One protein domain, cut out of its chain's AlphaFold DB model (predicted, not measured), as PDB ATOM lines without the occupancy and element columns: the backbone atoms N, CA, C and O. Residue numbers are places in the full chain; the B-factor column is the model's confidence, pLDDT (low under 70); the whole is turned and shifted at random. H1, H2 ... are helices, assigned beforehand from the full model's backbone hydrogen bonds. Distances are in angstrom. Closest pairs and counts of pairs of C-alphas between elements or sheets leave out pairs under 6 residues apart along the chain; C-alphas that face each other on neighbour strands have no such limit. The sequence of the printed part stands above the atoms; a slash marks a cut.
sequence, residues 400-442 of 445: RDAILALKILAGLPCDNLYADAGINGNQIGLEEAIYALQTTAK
ATOM      1  N   ARG A 400     -26.144 -30.770 -29.181       81.44
ATOM      2  CA  ARG A 400     -24.940 -31.605 -29.156       81.44
ATOM      3  C   ARG A 400     -25.157 -32.809 -28.252       81.44
ATOM      4  O   ARG A 400     -24.845 -33.921 -28.680       81.44
ATOM      5  N   ASP A 401     -25.808 -32.612 -27.111       78.69
ATOM      6  CA  ASP A 401     -26.182 -33.688 -26.193       78.69
ATOM      7  C   ASP A 401     -27.166 -34.660 -26.842       78.69
ATOM      8  O   ASP A 401     -26.961 -35.875 -26.830       78.69
ATOM      9  N   ALA A 402     -28.186 -34.132 -27.530       82.06
ATOM     10  CA  ALA A 402     -29.140 -34.956 -28.272       82.06
ATOM     11  C   ALA A 402     -28.451 -35.809 -29.353       82.06
ATOM     12  O   ALA A 402     -28.792 -36.977 -29.550       82.06
ATOM     13  N   ILE A 403     -27.465 -35.242 -30.054       81.38
ATOM     14  CA  ILE A 403     -26.689 -35.958 -31.073       81.38
ATOM     15  C   ILE A 403     -25.809 -37.041 -30.436       81.38
ATOM     16  O   ILE A 403     -25.702 -38.130 -31.001       81.38
ATOM     17  N   LEU A 404     -25.185 -36.771 -29.288       79.31
ATOM     18  CA  LEU A 404     -24.350 -37.746 -28.584       79.31
ATOM     19  C   LEU A 404     -25.173 -38.930 -28.067       79.31
ATOM     20  O   LEU A 404     -24.792 -40.070 -28.330       79.31
ATOM     21  N   ALA A 405     -26.344 -38.690 -27.470       80.19
ATOM     22  CA  ALA A 405     -27.276 -39.758 -27.092       80.19
ATOM     23  C   ALA A 405     -27.661 -40.646 -28.289       80.19
ATOM     24  O   ALA A 405     -27.626 -41.875 -28.210       80.19
ATOM     25  N   LEU A 406     -27.975 -40.037 -29.439       82.19
ATOM     26  CA  LEU A 406     -28.333 -40.770 -30.658       82.19
ATOM     27  C   LEU A 406     -27.160 -41.566 -31.246       82.19
ATOM     28  O   LEU A 406     -27.369 -42.650 -31.791       82.19
ATOM     29  N   LYS A 407     -25.928 -41.059 -31.140       81.12
ATOM     30  CA  LYS A 407     -24.728 -41.795 -31.564       81.12
ATOM     31  C   LYS A 407     -24.473 -43.019 -30.688       81.12
ATOM     32  O   LYS A 407     -24.173 -44.076 -31.239       81.12
ATOM     33  N   ILE A 408     -24.652 -42.894 -29.370       78.31
ATOM     34  CA  ILE A 408     -24.564 -44.016 -28.423       78.31
ATOM     35  C   ILE A 408     -25.599 -45.090 -28.787       78.31
ATOM     36  O   ILE A 408     -25.240 -46.254 -28.955       78.31
ATOM     37  N   LEU A 409     -26.858 -44.698 -29.024       81.06
ATOM     38  CA  LEU A 409     -27.926 -45.598 -29.491       81.06
ATOM     39  C   LEU A 409     -27.598 -46.299 -30.816       81.06
ATOM     40  O   LEU A 409     -27.999 -47.440 -31.033       81.06
ATOM     41  N   ALA A 410     -26.878 -45.620 -31.708       80.94
ATOM     42  CA  ALA A 410     -26.458 -46.157 -32.996       80.94
ATOM     43  C   ALA A 410     -25.178 -47.015 -32.924       80.94
ATOM     44  O   ALA A 410     -24.718 -47.494 -33.961       80.94
ATOM     45  N   GLY A 411     -24.586 -47.202 -31.736       79.31
ATOM     46  CA  GLY A 411     -23.339 -47.951 -31.551       79.31
ATOM     47  C   GLY A 411     -22.114 -47.269 -32.169       79.31
ATOM     48  O   GLY A 411     -21.140 -47.939 -32.509       79.31
ATOM     49  N   LEU A 412     -22.167 -45.948 -32.363       76.44
ATOM     50  CA  LEU A 412     -21.063 -45.173 -32.920       76.44
ATOM     51  C   LEU A 412     -20.082 -44.752 -31.813       76.44
ATOM     52  O   LEU A 412     -20.517 -44.410 -30.712       76.44
ATOM     53  N   PRO A 413     -18.767 -44.723 -32.097       69.31
ATOM     54  CA  PRO A 413     -17.772 -44.289 -31.125       69.31
ATOM     55  C   PRO A 413     -17.995 -42.822 -30.741       69.31
ATOM     56  O   PRO A 413     -18.196 -41.963 -31.607       69.31
ATOM     57  N   CYS A 414     -17.963 -42.552 -29.439       68.69
ATOM     58  CA  CYS A 414     -18.113 -41.221 -28.863       68.69
ATOM     59  C   CYS A 414     -17.003 -40.997 -27.833       68.69
ATOM     60  O   CYS A 414     -16.834 -41.816 -26.932       68.69
ATOM     61  N   ASP A 415     -16.288 -39.883 -27.964       59.53
ATOM     62  CA  ASP A 415     -15.293 -39.426 -26.991       59.53
ATOM     63  C   ASP A 415     -15.921 -38.366 -26.070       59.53
ATOM     64  O   ASP A 415     -16.867 -37.686 -26.474       59.53
ATOM     65  N   ASN A 416     -15.375 -38.194 -24.860       60.12
ATOM     66  CA  ASN A 416     -15.800 -37.188 -23.870       60.12
ATOM     67  C   ASN A 416     -17.264 -37.313 -23.404       60.12
ATOM     68  O   ASN A 416     -17.982 -36.321 -23.330       60.12
ATOM     69  N   LEU A 417     -17.710 -38.531 -23.084       63.12
ATOM     70  CA  LEU A 417     -19.027 -38.749 -22.483       63.12
ATOM     71  C   LEU A 417     -18.997 -38.477 -20.975       63.12
ATOM     72  O   LEU A 417     -18.156 -39.027 -20.261       63.12
ATOM     73  N   TYR A 418     -19.958 -37.694 -20.488       63.94
ATOM     74  CA  TYR A 418     -20.200 -37.508 -19.064       63.94
ATOM     75  C   TYR A 418     -21.176 -38.583 -18.567       63.94
ATOM     76  O   TYR A 418     -22.382 -38.511 -18.796       63.94
ATOM     77  N   ALA A 419     -20.642 -39.632 -17.932       56.97
ATOM     78  CA  ALA A 419     -21.393 -40.846 -17.581       56.97
ATOM     79  C   ALA A 419     -22.592 -40.601 -16.640       56.97
ATOM     80  O   ALA A 419     -23.546 -41.379 -16.661       56.97
ATOM     81  N   ASP A 420     -22.580 -39.498 -15.887       56.25
ATOM     82  CA  ASP A 420     -23.620 -39.137 -14.914       56.25
ATOM     83  C   ASP A 420     -24.756 -38.280 -15.512       56.25
ATOM     84  O   ASP A 420     -25.630 -37.803 -14.794       56.25
ATOM     85  N   ALA A 421     -24.790 -38.093 -16.837       56.78
ATOM     86  CA  ALA A 421     -25.837 -37.334 -17.533       56.78
ATOM     87  C   ALA A 421     -27.220 -38.026 -17.569       56.78
ATOM     88  O   ALA A 421     -28.189 -37.445 -18.071       56.78
ATOM     89  N   GLY A 422     -27.318 -39.260 -17.058       56.88
ATOM     90  CA  GLY A 422     -28.538 -40.068 -17.049       56.88
ATOM     91  C   GLY A 422     -29.633 -39.467 -16.167       56.88
ATOM     92  O   GLY A 422     -29.459 -39.270 -14.966       56.88
ATOM     93  N   ILE A 423     -30.811 -39.221 -16.738       53.56
ATOM     94  CA  ILE A 423     -31.906 -38.502 -16.060       53.56
ATOM     95  C   ILE A 423     -32.586 -39.370 -14.982       53.56
ATOM     96  O   ILE A 423     -33.307 -38.864 -14.121       53.56
ATOM     97  N   ASN A 424     -32.356 -40.684 -15.003       55.69
ATOM     98  CA  ASN A 424     -32.956 -41.680 -14.108       55.69
ATOM     99  C   ASN A 424     -31.927 -42.606 -13.422       55.69
ATOM    100  O   ASN A 424     -32.327 -43.615 -12.838       55.69
ATOM    101  N   GLY A 425     -30.628 -42.293 -13.502       54.19
ATOM    102  CA  GLY A 425     -29.551 -43.148 -12.985       54.19
ATOM    103  C   GLY A 425     -29.277 -44.419 -13.808       54.19
ATOM    104  O   GLY A 425     -28.668 -45.352 -13.287       54.19
ATOM    105  N   ASN A 426     -29.742 -44.483 -15.063       56.91
ATOM    106  CA  ASN A 426     -29.456 -45.557 -16.021       56.91
ATOM    107  C   ASN A 426     -28.460 -45.103 -17.115       56.91
ATOM    108  O   ASN A 426     -28.121 -43.925 -17.208       56.91
ATOM    109  N   GLN A 427     -28.010 -46.046 -17.954       64.75
ATOM    110  CA  GLN A 427     -27.204 -45.776 -19.153       64.75
ATOM    111  C   GLN A 427     -27.878 -44.743 -20.074       64.75
ATOM    112  O   GLN A 427     -29.083 -44.820 -20.303       64.75
ATOM    113  N   ILE A 428     -27.075 -43.826 -20.630       66.50
ATOM    114  CA  ILE A 428     -27.497 -42.776 -21.572       66.50
ATOM    115  C   ILE A 428     -28.217 -43.409 -22.774       66.50
ATOM    116  O   ILE A 428     -27.633 -44.225 -23.493       66.50
ATOM    117  N   GLY A 429     -29.476 -43.027 -22.990       70.81
ATOM    118  CA  GLY A 429     -30.379 -43.640 -23.958       70.81
ATOM    119  C   GLY A 429     -31.262 -42.643 -24.710       70.81
ATOM    120  O   GLY A 429     -30.914 -41.483 -24.942       70.81
ATOM    121  N   LEU A 430     -32.422 -43.120 -25.169       78.12
ATOM    122  CA  LEU A 430     -33.350 -42.321 -25.982       78.12
ATOM    123  C   LEU A 430     -34.045 -41.247 -25.141       78.12
ATOM    124  O   LEU A 430     -34.428 -40.193 -25.647       78.12
ATOM    125  N   GLU A 431     -34.180 -41.517 -23.852       75.12
ATOM    126  CA  GLU A 431     -34.738 -40.646 -22.836       75.12
ATOM    127  C   GLU A 431     -33.932 -39.345 -22.719       75.12
ATOM    128  O   GLU A 431     -34.517 -38.259 -22.756       75.12
ATOM    129  N   GLU A 432     -32.601 -39.434 -22.692       76.06
ATOM    130  CA  GLU A 432     -31.702 -38.277 -22.672       76.06
ATOM    131  C   GLU A 432     -31.733 -37.507 -24.000       76.06
ATOM    132  O   GLU A 432     -31.769 -36.275 -23.993       76.06
ATOM    133  N   ALA A 433     -31.832 -38.203 -25.142       79.19
ATOM    134  CA  ALA A 433     -31.992 -37.550 -26.444       79.19
ATOM    135  C   ALA A 433     -33.282 -36.714 -26.507       79.19
ATOM    136  O   ALA A 433     -33.280 -35.570 -26.968       79.19
ATOM    137  N   ILE A 434     -34.397 -37.273 -26.024       78.12
ATOM    138  CA  ILE A 434     -35.695 -36.589 -25.983       78.12
ATOM    139  C   ILE A 434     -35.633 -35.386 -25.044       78.12
ATOM    140  O   ILE A 434     -36.128 -34.312 -25.392       78.12
ATOM    141  N   TYR A 435     -35.018 -35.544 -23.877       76.88
ATOM    142  CA  TYR A 435     -34.890 -34.471 -22.903       76.88
ATOM    143  C   TYR A 435     -34.040 -33.307 -23.424       76.88
ATOM    144  O   TYR A 435     -34.452 -32.150 -23.308       76.88
ATOM    145  N   ALA A 436     -32.900 -33.593 -24.060       76.94
ATOM    146  CA  ALA A 436     -32.053 -32.566 -24.657       76.94
ATOM    147  C   ALA A 436     -32.791 -31.788 -25.761       76.94
ATOM    148  O   ALA A 436     -32.753 -30.553 -25.808       76.94
ATOM    149  N   LEU A 437     -33.570 -32.489 -26.593       79.81
ATOM    150  CA  LEU A 437     -34.407 -31.875 -27.630       79.81
ATOM    151  C   LEU A 437     -35.535 -31.012 -27.047       79.81
ATOM    152  O   LEU A 437     -35.772 -29.909 -27.540       79.81
ATOM    153  N   GLN A 438     -36.222 -31.479 -26.001       79.44
ATOM    154  CA  GLN A 438     -37.287 -30.723 -25.327       79.44
ATOM    155  C   GLN A 438     -36.749 -29.450 -24.669       79.44
ATOM    156  O   GLN A 438     -37.338 -28.375 -24.830       79.44
ATOM    157  N   THR A 439     -35.608 -29.569 -23.990       75.62
ATOM    158  CA  THR A 439     -34.933 -28.461 -23.309       75.62
ATOM    159  C   THR A 439     -34.466 -27.408 -24.310       75.62
ATOM    160  O   THR A 439     -34.801 -26.229 -24.172       75.62
ATOM    161  N   THR A 440     -33.803 -27.833 -25.391       79.25
ATOM    162  CA  THR A 440     -33.386 -26.939 -26.485       79.25
ATOM    163  C   THR A 440     -34.588 -26.232 -27.118       79.25
ATOM    164  O   THR A 440     -34.554 -25.029 -27.386       79.25
ATOM    165  N   ALA A 441     -35.682 -26.962 -27.346       79.50
ATOM    166  CA  ALA A 441     -36.883 -26.427 -27.972       79.50
ATOM    167  C   ALA A 441     -37.724 -25.532 -27.038       79.50
ATOM    168  O   ALA A 441     -38.745 -24.999 -27.477       79.50
ATOM    169  N   LYS A 442     -37.313 -25.348 -25.769       78.06
ATOM    170  CA  LYS A 442     -38.064 -24.625 -24.723       78.06
ATOM    171  C   LYS A 442     -39.506 -25.117 -24.591       78.06
ATOM    172  O   LYS A 442     -40.427 -24.345 -24.312       78.06
TER     173      LYS A 442
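What this domain is: This is residues 400 to 442 of the 445 residues of an uncharacterized protein of Desulfonema ishimotonii (UniProt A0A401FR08). Look for two short helices, H1 and H2, lying side by side and running opposite ways as a helical hairpin, with a wide loop, residues 410 to 429, that swings away from the pair and folds back to join them. The printed part has 43 residues with two named helices, H1 then H2 along the chain, and no named strand. The class is all helix, though the helices hold 21 of the 43 printed residues, under half. The whole is compact, with a radius of gyration of the C-alphas of 9.8 A, and its C-alphas span 29 by 20 by 16 A.

Where its parts are: Find C-alpha 400 at (-24.940, -31.605, -29.156); here H1 begins, and it covers residues 400 to 409, 14.3 A from first to last C-alpha. Pass next through residues 410 to 429, a stretch with no named element, where C-alpha 420 stands at (-23.620, -39.137, -14.914). H2 covers residues 430 to 440, 15.4 A from first to last C-alpha, and ends at C-alpha 440 at (-33.386, -26.939, -26.485).

How they stand to each other: Compare H1 with H2 and you will find that they touch, with 17 pairs of C-alphas within 8 A. Their closest C-alphas are those of Ala 402 and Ala 433, 4.3 A apart. Their lines stand at a shallow tilt of 13 degrees, and they run opposite ways. In H1 and H2 every O i to N i+4 pair is within hydrogen-bond range.

The domain as a whole: The two C-alphas farthest apart are those of Pro 413 and Lys 442, at 29.0 A. The printed part has no cut, and the link from H1 to H2, 20 residues, is long. Read the B-factor column for the model's confidence: the mean pLDDT of the printed part is 71.8, and residues 413 to 428 are under 70.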